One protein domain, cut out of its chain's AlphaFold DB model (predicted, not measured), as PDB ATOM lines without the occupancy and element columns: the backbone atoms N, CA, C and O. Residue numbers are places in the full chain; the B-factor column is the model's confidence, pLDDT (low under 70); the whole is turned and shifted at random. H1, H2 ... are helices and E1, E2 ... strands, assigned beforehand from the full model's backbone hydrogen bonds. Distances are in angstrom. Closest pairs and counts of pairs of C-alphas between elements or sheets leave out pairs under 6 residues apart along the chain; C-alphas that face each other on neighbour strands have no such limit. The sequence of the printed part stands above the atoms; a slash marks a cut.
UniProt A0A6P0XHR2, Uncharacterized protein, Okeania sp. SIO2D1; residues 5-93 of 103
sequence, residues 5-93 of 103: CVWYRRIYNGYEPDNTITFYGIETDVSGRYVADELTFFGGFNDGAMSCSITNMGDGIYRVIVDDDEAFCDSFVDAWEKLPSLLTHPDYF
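Overview. This is residues 5 to 93 of the 103 residues of an uncharacterized protein of Okeania sp. SIO2D1 (UniProt A0A6P0XHR2). One twisted sheet of six strands, side by side in chain order, makes a flat slab with the short helix H1 over one face and the other face bare. H2 only grazes the sheet, residues 92 to 93 fold back to pair with E1, and residues 28 to 33, between E2 and E3, stick out. The printed part has 89 residues, with E1 to E6 followed by H1 and H2; the sheet, order E1 - E2 - E3 - E4 - E5 - E6, is antiparallel and the class is mostly strand. It is compact, with a radius of gyration of the C-alphas of 13.3 A and spans of 40 by 30 by 16 A.

Arrangement. The strands E1, residues 5 to 12, E2, 19 to 27, E3, 34 to 45, E4, 48 to 58, E5, 61 to 66, and E6, 69 to 73, form a meander, each the antiparallel neighbour of the one before. Within hydrogen-bond range are N 9 and O 21 at 2.9 A for E1 and E2, N 22 and O 40 at 2.9 A for E2 and E3, N 41 and O 52 at 2.8 A for E3 and E4, N 57 and O 61 at 2.8 A for E4 and E5, and N 64 and O 71 at 2.8 A for E5 and E6. E3 bends by 76 degrees at residue 37. H1, residues 76 to 81, is on the sheet at a height of 7.2 A and stands up from it at 45 degrees; the C-alphas of Val 64 and Ala 79 are the closest of E5 and H1, 6.1 A apart. H2, residues 85 to 88, only grazes the sheet and is too short for an O i to N i+4 pair; in H1 every such pair is within range.

Along the chain. E1 begins at C-alpha 5 (183.136, 123.944, 170.696) and is 23.3 A long, E2 24.8 A, E3 27.8 A and E4 32.2 A. H2 ends at C-alpha 88 (165.971, 117.864, 161.821).

Size, cuts and confidence. The C-alphas farthest apart, of Asp 29 and Asp 47, are 40.7 A apart. The printed part has no cut and no long link; residues 15 and 17 have pLDDT under 70.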
ATOM      1  N   CYS A   5     183.248 123.371 172.021       96.38
ATOM      2  CA  CYS A   5     183.136 123.944 170.696       96.38
ATOM      3  C   CYS A   5     181.754 124.546 170.458       96.38
ATOM      4  O   CYS A   5     180.790 124.263 171.176       96.38
ATOM      5  N   VAL A   6     181.703 125.428 169.466       97.44
ATOM      6  CA  VAL A   6     180.482 126.016 168.921       97.44
ATOM      7  C   VAL A   6     180.573 125.991 167.403       97.44
ATOM      8  O   VAL A   6     181.645 126.216 166.834       97.44
ATOM      9  N   TRP A   7     179.459 125.697 166.753       97.88
ATOM     10  CA  TRP A   7     179.312 125.811 165.308       97.88
ATOM     11  C   TRP A   7     177.857 126.122 164.973       97.88
ATOM     12  O   TRP A   7     176.969 126.037 165.828       97.88
ATOM     13  N   TYR A   8     177.627 126.525 163.732       97.06
ATOM     14  CA  TYR A   8     176.337 127.004 163.274       97.06
ATOM     15  C   TYR A   8     175.890 126.207 162.064       97.06
ATOM     16  O   TYR A   8     176.664 126.035 161.125       97.06
ATOM     17  N   ARG A   9     174.617 125.824 162.053       96.31
ATOM     18  CA  ARG A   9     173.966 125.274 160.868       96.31
ATOM     19  C   ARG A   9     172.989 126.288 160.322       96.31
ATOM     20  O   ARG A   9     172.034 126.651 161.007       96.31
ATOM     21  N   ARG A  10     173.196 126.708 159.081       94.31
ATOM     22  CA  ARG A  10     172.203 127.462 158.328       94.31
ATOM     23  C   ARG A  10     171.257 126.496 157.628       94.31
ATOM     24  O   ARG A  10     171.707 125.541 157.005       94.31
ATOM     25  N   ILE A  11     169.961 126.735 157.754       92.94
ATOM     26  CA  ILE A  11     168.883 125.877 157.282       92.94
ATOM     27  C   ILE A  11     168.098 126.586 156.191       92.94
ATOM     28  O   ILE A  11     167.727 127.750 156.340       92.94
ATOM     29  N   TYR A  12     167.817 125.829 155.136       89.12
ATOM     30  CA  TYR A  12     167.031 126.231 153.984       89.12
ATOM     31  C   TYR A  12     165.883 125.235 153.809       89.12
ATOM     32  O   TYR A  12     166.118 124.030 153.686       89.12
ATOM     33  N   ASN A  13     164.648 125.729 153.816       83.88
ATOM     34  CA  ASN A  13     163.446 124.911 153.675       83.88
ATOM     35  C   ASN A  13     162.425 125.677 152.816       83.88
ATOM     36  O   ASN A  13     161.991 126.764 153.179       83.88
ATOM     37  N   GLY A  14     162.105 125.209 151.609       74.75
ATOM     38  CA  GLY A  14     161.277 125.984 150.668       74.75
ATOM     39  C   GLY A  14     161.785 127.415 150.353       74.75
ATOM     40  O   GLY A  14     162.983 127.652 150.220       74.75
ATOM     41  N   TYR A  15     160.862 128.379 150.189       65.81
ATOM     42  CA  TYR A  15     161.149 129.813 149.936       65.81
ATOM     43  C   TYR A  15     161.492 130.618 151.218       65.81
ATOM     44  O   TYR A  15     161.294 131.834 151.256       65.81
ATOM     45  N   GLU A  16     161.922 129.955 152.289       70.06
ATOM     46  CA  GLU A  16     162.055 130.536 153.635       70.06
ATOM     47  C   GLU A  16     163.384 131.275 153.836       70.06
ATOM     48  O   GLU A  16     164.334 131.056 153.079       70.06
ATOM     49  N   PRO A  17     163.471 132.186 154.827       67.88
ATOM     50  CA  PRO A  17     164.707 132.902 155.116       67.88
ATOM     51  C   PRO A  17     165.806 131.975 155.657       67.88
ATOM     52  O   PRO A  17     165.537 130.924 156.236       67.88
ATOM     53  N   ASP A  18     167.053 132.419 155.507       83.94
ATOM     54  CA  ASP A  18     168.263 131.759 156.006       83.94
ATOM     55  C   ASP A  18     168.242 131.632 157.544       83.94
ATOM     56  O   ASP A  18     168.692 132.516 158.280       83.94
ATOM     57  N   ASN A  19     167.718 130.513 158.041       92.06
ATOM     58  CA  ASN A  19     167.549 130.231 159.464       92.06
ATOM     59  C   ASN A  19     168.837 129.654 160.056       92.06
ATOM     60  O   ASN A  19     169.525 128.898 159.387       92.06
ATOM     61  N   THR A  20     169.200 129.991 161.296       94.81
ATOM     62  CA  THR A  20     170.469 129.525 161.893       94.81
ATOM     63  C   THR A  20     170.244 128.818 163.222       94.81
ATOM     64  O   THR A  20     169.694 129.396 164.155       94.81
ATOM     65  N   ILE A  21     170.732 127.583 163.319       97.12
ATOM     66  CA  ILE A  21     170.886 126.836 164.566       97.12
ATOM     67  C   ILE A  21     172.293 127.075 165.110       97.12
ATOM     68  O   ILE A  21     173.268 126.972 164.366       97.12
ATOM     69  N   THR A  22     172.407 127.332 166.412       98.06
ATOM     70  CA  THR A  22     173.691 127.291 167.124       98.06
ATOM     71  C   THR A  22     173.801 125.982 167.890       98.06
ATOM     72  O   THR A  22     172.941 125.666 168.712       98.06
ATOM     73  N   PHE A  23     174.872 125.238 167.645       98.06
ATOM     74  CA  PHE A  23     175.211 124.036 168.392       98.06
ATOM     75  C   PHE A  23     176.342 124.325 169.366       98.06
ATOM     76  O   PHE A  23     177.325 124.981 169.013       98.06
ATOM     77  N   TYR A  24     176.236 123.765 170.565       97.00
ATOM     78  CA  TYR A  24     177.349 123.668 171.498       97.00
ATOM     79  C   TYR A  24     177.668 122.200 171.746       97.00
ATOM     80  O   TYR A  24     176.795 121.331 171.707       97.00
ATOM     81  N   GLY A  25     178.947 121.925 171.969       95.69
ATOM     82  CA  GLY A  25     179.408 120.556 172.086       95.69
ATOM     83  C   GLY A  25     180.813 120.417 172.637       95.69
ATOM     84  O   GLY A  25     181.409 121.355 173.182       95.69
ATOM     85  N   ILE A  26     181.346 119.212 172.465       94.50
ATOM     86  CA  ILE A  26     182.702 118.834 172.859       94.50
ATOM     87  C   ILE A  26     183.474 118.236 171.683       94.50
ATOM     88  O   ILE A  26     182.908 117.526 170.849       94.50
ATOM     89  N   GLU A  27     184.786 118.481 171.645       94.38
ATOM     90  CA  GLU A  27     185.701 117.655 170.849       94.38
ATOM     91  C   GLU A  27     185.832 116.281 171.525       94.38
ATOM     92  O   GLU A  27     186.047 116.189 172.738       94.38
ATOM     93  N   THR A  28     185.670 115.213 170.745       91.31
ATOM     94  CA  THR A  28     185.841 113.836 171.223       91.31
ATOM     95  C   THR A  28     187.321 113.491 171.413       91.31
ATOM     96  O   THR A  28     188.213 114.301 171.169       91.31
ATOM     97  N   ASP A  29     187.604 112.261 171.833       89.69
ATOM     98  CA  ASP A  29     188.962 111.713 171.878       89.69
ATOM     99  C   ASP A  29     189.615 111.603 170.489       89.69
ATOM    100  O   ASP A  29     190.842 111.626 170.365       89.69
ATOM    101  N   VAL A  30     188.802 111.535 169.434       89.12
ATOM    102  CA  VAL A  30     189.253 111.623 168.048       89.12
ATOM    103  C   VAL A  30     189.324 113.092 167.637       89.12
ATOM    104  O   VAL A  30     188.301 113.772 167.543       89.12
ATOM    105  N   SER A  31     190.537 113.576 167.358       86.94
ATOM    106  CA  SER A  31     190.748 114.964 166.932       86.94
ATOM    107  C   SER A  31     189.937 115.300 165.681       86.94
ATOM    108  O   SER A  31     189.881 114.515 164.730       86.94
ATOM    109  N   GLY A  32     189.304 116.473 165.696       87.88
ATOM    110  CA  GLY A  32     188.451 116.941 164.603       87.88
ATOM    111  C   GLY A  32     187.068 116.290 164.552       87.88
ATOM    112  O   GLY A  32     186.292 116.598 163.649       87.88
ATOM    113  N   ARG A  33     186.731 115.417 165.509       92.12
ATOM    114  CA  ARG A  33     185.371 114.907 165.696       92.12
ATOM    115  C   ARG A  33     184.717 115.618 166.873       92.12
ATOM    116  O   ARG A  33     185.262 115.639 167.975       92.12
ATOM    117  N   TYR A  34     183.517 116.136 166.637       94.50
ATOM    118  CA  TYR A  34     182.743 116.915 167.598       94.50
ATOM    119  C   TYR A  34     181.371 116.284 167.813       94.50
ATOM    120  O   TYR A  34     180.818 115.665 166.902       94.50
ATOM    121  N   VAL A  35     180.831 116.425 169.019       94.75
ATOM    122  CA  VAL A  35     179.491 115.945 169.379       94.75
ATOM    123  C   VAL A  35     178.724 117.091 170.015       94.75
ATOM    124  O   VAL A  35     179.243 117.736 170.925       94.75
ATOM    125  N   ALA A  36     177.510 117.336 169.521       96.62
ATOM    126  CA  ALA A  36     176.596 118.300 170.115       96.62
ATOM    127  C   ALA A  36     176.030 117.749 171.417       96.62
ATOM    128  O   ALA A  36     175.667 116.573 171.499       96.62
ATOM    129  N   ASP A  37     175.939 118.614 172.415       95.81
ATOM    130  CA  ASP A  37     175.223 118.343 173.655       95.81
ATOM    131  C   ASP A  37     174.229 119.449 174.016       95.81
ATOM    132  O   ASP A  37     173.359 119.239 174.856       95.81
ATOM    133  N   GLU A  38     174.272 120.592 173.339       97.50
ATOM    134  CA  GLU A  38     173.261 121.634 173.470       97.50
ATOM    135  C   GLU A  38     172.982 122.276 172.111       97.50
ATOM    136  O   GLU A  38     173.805 122.251 171.189       97.50
ATOM    137  N   LEU A  39     171.801 122.869 171.995       97.62
ATOM    138  CA  LEU A  39     171.352 123.564 170.800       97.62
ATOM    139  C   LEU A  39     170.460 124.738 171.175       97.62
ATOM    140  O   LEU A  39     169.624 124.628 172.075       97.62
ATOM    141  N   THR A  40     170.570 125.822 170.413       98.06
ATOM    142  CA  THR A  40     169.589 126.905 170.400       98.06
ATOM    143  C   THR A  40     169.197 127.278 168.973       98.06
ATOM    144  O   THR A  40     170.018 127.307 168.051       98.06
ATOM    145  N   PHE A  41     167.916 127.581 168.800       96.69
ATOM    146  CA  PHE A  41     167.328 128.066 167.565       96.69
ATOM    147  C   PHE A  41     166.287 129.144 167.879       96.69
ATOM    148  O   PHE A  41     165.409 128.951 168.719       96.69
ATOM    149  N   PHE A  42     166.383 130.269 167.178       92.88
ATOM    150  CA  PHE A  42     165.318 131.257 167.067       92.88
ATOM    151  C   PHE A  42     165.291 131.717 165.618       92.88
ATOM    152  O   PHE A  42     166.275 132.273 165.121       92.88
ATOM    153  N   GLY A  43     164.189 131.459 164.937       89.38
ATOM    154  CA  GLY A  43     164.069 131.735 163.518       89.38
ATOM    155  C   GLY A  43     162.618 131.824 163.094       89.38
ATOM    156  O   GLY A  43     161.705 131.784 163.917       89.38
ATOM    157  N   GLY A  44     162.411 131.999 161.800       86.44
ATOM    158  CA  GLY A  44     161.078 132.054 161.228       86.44
ATOM    159  C   GLY A  44     161.044 131.306 159.914       86.44
ATOM    160  O   GLY A  44     161.873 131.544 159.039       86.44
ATOM    161  N   PHE A  45     160.078 130.415 159.788       83.62
ATOM    162  CA  PHE A  45     159.738 129.732 158.551       83.62
ATOM    163  C   PHE A  45     158.442 130.360 157.994       83.62
ATOM    164  O   PHE A  45     157.930 131.343 158.543       83.62
ATOM    165  N   ASN A  46     157.906 129.869 156.873       77.56
ATOM    166  CA  ASN A  46     156.685 130.434 156.280       77.56
ATOM    167  C   ASN A  46     155.453 130.244 157.178       77.56
ATOM    168  O   ASN A  46     154.462 130.958 157.019       77.56
ATOM    169  N   ASP A  47     155.502 129.274 158.089       76.12
ATOM    170  CA  ASP A  47     154.460 128.982 159.073       76.12
ATOM    171  C   ASP A  47     154.508 129.902 160.306       76.12
ATOM    172  O   ASP A  47     153.517 129.991 161.034       76.12
ATOM    173  N   GLY A  48     155.594 130.659 160.496       86.06
ATOM    174  CA  GLY A  48     155.722 131.662 161.546       86.06
ATOM    175  C   GLY A  48     157.091 131.681 162.218       86.06
ATOM    176  O   GLY A  48     158.046 131.041 161.785       86.06
ATOM    177  N   ALA A  49     157.187 132.468 163.290       90.31
ATOM    178  CA  ALA A  49     158.349 132.444 164.170       90.31
ATOM    179  C   ALA A  49     158.321 131.177 165.031       90.31
ATOM    180  O   ALA A  49     157.259 130.781 165.504       90.31
ATOM    181  N   MET A  50     159.492 130.593 165.254       91.19
ATOM    182  CA  MET A  50     159.681 129.369 166.020       91.19
ATOM    183  C   MET A  50     160.953 129.478 166.856       91.19
ATOM    184  O   MET A  50     161.972 130.039 166.430       91.19
ATOM    185  N   SER A  51     160.906 128.908 168.051       94.88
ATOM    186  CA  SER A  51     162.044 128.803 168.953       94.88
ATOM    187  C   SER A  51     162.216 127.371 169.440       94.88
ATOM    188  O   SER A  51     161.254 126.695 169.793       94.88
ATOM    189  N   CYS A  52     163.452 126.882 169.445       96.75
ATOM    190  CA  CYS A  52     163.766 125.552 169.955       96.75
ATOM    191  C   CYS A  52     165.066 125.576 170.756       96.75
ATOM    192  O   CYS A  52     166.016 126.281 170.406       96.75
ATOM    193  N   SER A  53     165.148 124.770 171.811       98.19
ATOM    194  CA  SER A  53     166.410 124.542 172.513       98.19
ATOM    195  C   SER A  53     166.519 123.129 173.065       98.19
ATOM    196  O   SER A  53     165.527 122.522 173.469       98.19
ATOM    197  N   ILE A  54     167.750 122.624 173.096       98.62
ATOM    198  CA  ILE A  54     168.137 121.418 173.824       98.62
ATOM    199  C   ILE A  54     169.209 121.844 174.823       98.62
ATOM    200  O   ILE A  54     170.244 122.374 174.425       98.62
ATOM    201  N   THR A  55     168.964 121.621 176.111       97.94
ATOM    202  CA  THR A  55     169.915 121.922 177.192       97.94
ATOM    203  C   THR A  55     170.329 120.632 177.890       97.94
ATOM    204  O   THR A  55     169.468 119.874 178.344       97.94
ATOM    205  N   ASN A  56     171.635 120.394 178.011       96.25
ATOM    206  CA  ASN A  56     172.176 119.295 178.799       96.25
ATOM    207  C   ASN A  56     172.105 119.649 180.292       96.25
ATOM    208  O   ASN A  56     172.721 120.608 180.756       96.25
ATOM    209  N   MET A  57     171.338 118.872 181.051       95.12
ATOM    210  CA  MET A  57     171.129 119.072 182.486       95.12
ATOM    211  C   MET A  57     172.051 118.190 183.346       95.12
ATOM    212  O   MET A  57     172.048 118.324 184.570       95.12
ATOM    213  N   GLY A  58     172.825 117.288 182.734       89.94
ATOM    214  CA  GLY A  58     173.693 116.324 183.408       89.94
ATOM    215  C   GLY A  58     173.672 114.946 182.743       89.94
ATOM    216  O   GLY A  58     173.195 114.790 181.621       89.94
ATOM    217  N   ASP A  59     174.196 113.937 183.443       90.25
ATOM    218  CA  ASP A  59     174.388 112.569 182.938       90.25
ATOM    219  C   ASP A  59     173.124 111.983 182.289       90.25
ATOM    220  O   ASP A  59     172.236 111.464 182.964       90.25
ATOM    221  N   GLY A  60     173.067 112.054 180.956       88.56
ATOM    222  CA  GLY A  60     171.962 111.516 180.166       88.56
ATOM    223  C   GLY A  60     170.631 112.238 180.365       88.56
ATOM    224  O   GLY A  60     169.611 111.647 180.068       88.56
ATOM    225  N   ILE A  61     170.594 113.476 180.865       96.88
ATOM    226  CA  ILE A  61     169.333 114.211 181.044       96.88
ATOM    227  C   ILE A  61     169.367 115.475 180.198       96.88
ATOM    228  O   ILE A  61     170.164 116.380 180.441       96.88
ATOM    229  N   TYR A  62     168.458 115.555 179.233       98.38
ATOM    230  CA  TYR A  62     168.325 116.691 178.329       98.38
ATOM    231  C   TYR A  62     166.931 117.294 178.458       98.38
ATOM    232  O   TYR A  62     165.928 116.581 178.404       98.38
ATOM    233  N   ARG A  63     166.869 118.616 178.617       98.19
ATOM    234  CA  ARG A  63     165.625 119.388 178.556       98.19
ATOM    235  C   ARG A  63     165.449 119.909 177.136       98.19
ATOM    236  O   ARG A  63     166.368 120.522 176.597       98.19
ATOM    237  N   VAL A  64     164.278 119.674 176.559       98.19
ATOM    238  CA  VAL A  64     163.884 120.155 175.232       98.19
ATOM    239  C   VAL A  64     162.767 121.160 175.400       98.19
ATOM    240  O   VAL A  64     161.816 120.897 176.133       98.19
ATOM    241  N   ILE A  65     162.891 122.292 174.721       98.06
ATOM    242  CA  ILE A  65     161.843 123.305 174.634       98.06
ATOM    243  C   ILE A  65     161.574 123.559 173.156       98.06
ATOM    244  O   ILE A  65     162.521 123.815 172.406       98.06
ATOM    245  N   VAL A  66     160.309 123.490 172.755       96.75
ATOM    246  CA  VAL A  66     159.814 123.884 171.432       96.75
ATOM    247  C   VAL A  66     158.696 124.885 171.678       96.75
ATOM    248  O   VAL A  66     157.638 124.520 172.179       96.75
ATOM    249  N   ASP A  67     158.959 126.154 171.385       94.00
ATOM    250  CA  ASP A  67     158.102 127.281 171.751       94.00
ATOM    251  C   ASP A  67     157.734 127.272 173.246       94.00
ATOM    252  O   ASP A  67     158.611 127.471 174.089       94.00
ATOM    253  N   ASP A  68     156.465 127.035 173.580       93.31
ATOM    254  CA  ASP A  68     155.977 126.979 174.962       93.31
ATOM    255  C   ASP A  68     155.938 125.547 175.537       93.31
ATOM    256  O   ASP A  68     155.664 125.364 176.728       93.31
ATOM    257  N   ASP A  69     156.220 124.530 174.717       97.06
ATOM    258  CA  ASP A  69     156.179 123.123 175.110       97.06
ATOM    259  C   ASP A  69     157.538 122.637 175.628       97.06
ATOM    260  O   ASP A  69     158.594 122.905 175.052       97.06
ATOM    261  N   GLU A  70     157.505 121.861 176.713       97.50
ATOM    262  CA  GLU A  70     158.690 121.313 177.374       97.50
ATOM    263  C   GLU A  70     158.631 119.785 177.486       97.50
ATOM    264  O   GLU A  70     157.601 119.202 177.830       97.50
ATOM    265  N   ALA A  71     159.779 119.137 177.274       97.50
ATOM    266  CA  ALA A  71     159.969 117.709 177.498       97.50
ATOM    267  C   ALA A  71     161.365 117.383 178.059       97.50
ATOM    268  O   ALA A  71     162.309 118.167 177.956       97.50
ATOM    269  N   PHE A  72     161.504 116.175 178.610       97.69
ATOM    270  CA  PHE A  72     162.777 115.613 179.069       97.69
ATOM    271  C   PHE A  72     163.132 114.358 178.268       97.69
ATOM    272  O   PHE A  72     162.247 113.607 177.846       97.69
ATOM    273  N   CYS A  73     164.429 114.165 178.027       97.75
ATOM    274  CA  CYS A  73     164.975 113.112 177.174       97.75
ATOM    275  C   CYS A  73     166.223 112.494 177.804       97.75
ATOM    276  O   CYS A  73     166.986 113.193 178.474       97.75
ATOM    277  N   ASP A  74     166.469 111.221 177.498       96.94
ATOM    278  CA  ASP A  74     167.603 110.472 178.058       96.94
ATOM    279  C   ASP A  74     168.913 110.661 177.255       96.94
ATOM    280  O   ASP A  74     169.976 110.126 177.581       96.94
ATOM    281  N   SER A  75     168.852 111.389 176.135       97.12
ATOM    282  CA  SER A  75     170.010 111.690 175.286       97.12
ATOM    283  C   SER A  75     169.757 112.893 174.374       97.12
ATOM    284  O   SER A  75     168.607 113.243 174.107       97.12
ATOM    285  N   PHE A  76     170.832 113.473 173.826       96.88
ATOM    286  CA  PHE A  76     170.728 114.514 172.799       96.88
ATOM    287  C   PHE A  76     170.002 114.015 171.543       96.88
ATOM    288  O   PHE A  76     169.254 114.765 170.935       96.88
ATOM    289  N   VAL A  77     170.196 112.749 171.154       96.94
ATOM    290  CA  VAL A  77     169.543 112.182 169.963       96.94
ATOM    291  C   VAL A  77     168.033 112.060 170.177       96.94
ATOM    292  O   VAL A  77     167.274 112.491 169.322       96.94
ATOM    293  N   ASP A  78     167.584 111.556 171.332       97.38
ATOM    294  CA  ASP A  78     166.147 111.523 171.667       97.38
ATOM    295  C   ASP A  78     165.547 112.939 171.730       97.38
ATOM    296  O   ASP A  78     164.434 113.178 171.269       97.38
ATOM    297  N   ALA A  79     166.312 113.904 172.246       97.81
ATOM    298  CA  ALA A  79     165.927 115.308 172.230       97.81
ATOM    299  C   ALA A  79     165.817 115.886 170.807       97.81
ATOM    300  O   ALA A  79     164.862 116.598 170.506       97.81
ATOM    301  N   TRP A  80     166.771 115.558 169.933       97.50
ATOM    302  CA  TRP A  80     166.805 115.978 168.534       97.50
ATOM    303  C   TRP A  80     165.589 115.463 167.764       97.50
ATOM    304  O   TRP A  80     164.936 116.247 167.090       97.50
ATOM    305  N   GLU A  81     165.220 114.191 167.925       96.62
ATOM    306  CA  GLU A  81     164.056 113.595 167.245       96.62
ATOM    307  C   GLU A  81     162.706 114.211 167.659       96.62
ATOM    308  O   GLU A  81     161.708 114.043 166.958       96.62
ATOM    309  N   LYS A  82     162.656 114.940 168.781       96.25
ATOM    310  CA  LYS A  82     161.460 115.676 169.231       96.25
ATOM    311  C   LYS A  82     161.383 117.100 168.678       96.25
ATOM    312  O   LYS A  82     160.354 117.749 168.851       96.25
ATOM    313  N   LEU A  83     162.440 117.596 168.032       95.69
ATOM    314  CA  LEU A  83     162.411 118.899 167.376       95.69
ATOM    315  C   LEU A  83     161.610 118.847 166.063       95.69
ATOM    316  O   LEU A  83     161.520 117.792 165.427       95.69
ATOM    317  N   PRO A  84     161.067 119.990 165.608       93.19
ATOM    318  CA  PRO A  84     160.376 120.087 164.327       93.19
ATOM    319  C   PRO A  84     161.199 119.541 163.154       93.19
ATOM    320  O   PRO A  84     162.398 119.802 163.029       93.19
ATOM    321  N   SER A  85     160.532 118.832 162.239       92.00
ATOM    322  CA  SER A  85     161.184 118.211 161.079       92.00
ATOM    323  C   SER A  85     161.879 119.218 160.168       92.00
ATOM    324  O   SER A  85     162.866 118.875 159.531       92.00
ATOM    325  N   LEU A  86     161.407 120.467 160.140       89.38
ATOM    326  CA  LEU A  86     162.033 121.553 159.384       89.38
ATOM    327  C   LEU A  86     163.482 121.820 159.835       89.38
ATOM    328  O   LEU A  86     164.289 122.293 159.037       89.38
ATOM    329  N   LEU A  87     163.808 121.501 161.095       92.19
ATOM    330  CA  LEU A  87     165.149 121.611 161.673       92.19
ATOM    331  C   LEU A  87     165.951 120.313 161.541       92.19
ATOM    332  O   LEU A  87     167.153 120.348 161.271       92.19
ATOM    333  N   THR A  88     165.296 119.171 161.762       94.31
ATOM    334  CA  THR A  88     165.971 117.864 161.821       94.31
ATOM    335  C   THR A  88     166.191 117.239 160.448       94.31
ATOM    336  O   THR A  88     167.140 116.478 160.266       94.31
ATOM    337  N   HIS A  89     165.359 117.613 159.478       92.81
ATOM    338  CA  HIS A  89     165.353 117.138 158.098       92.81
ATOM    339  C   HIS A  89     165.078 118.306 157.128       92.81
ATOM    340  O   HIS A  89     164.051 118.311 156.446       92.81
ATOM    341  N   PRO A  90     165.954 119.326 157.077       92.00
ATOM    342  CA  PRO A  90     165.780 120.440 156.152       92.00
ATOM    343  C   PRO A  90     166.029 120.010 154.699       92.00
ATOM    344  O   PRO A  90     166.772 119.057 154.455       92.00
ATOM    345  N   ASP A  91     165.474 120.753 153.736       90.69
ATOM    346  CA  ASP A  91     165.731 120.525 152.304       90.69
ATOM    347  C   ASP A  91     167.227 120.652 151.976       90.69
ATOM    348  O   ASP A  91     167.789 119.869 151.204       90.69
ATOM    349  N   TYR A  92     167.875 121.655 152.571       91.50
ATOM    350  CA  TYR A  92     169.304 121.910 152.446       91.50
ATOM    351  C   TYR A  92     169.837 122.592 153.710       91.50
ATOM    352  O   TYR A  92     169.130 123.340 154.389       91.50
ATOM    353  N   PHE A  93     171.103 122.340 154.034       94.12
ATOM    354  CA  PHE A  93     171.786 123.038 155.113       94.12
ATOM    355  C   PHE A  93     173.257 123.281 154.789       94.12
ATOM    356  O   PHE A  93     173.892 122.510 154.067       94.12
TER     357      PHE A  93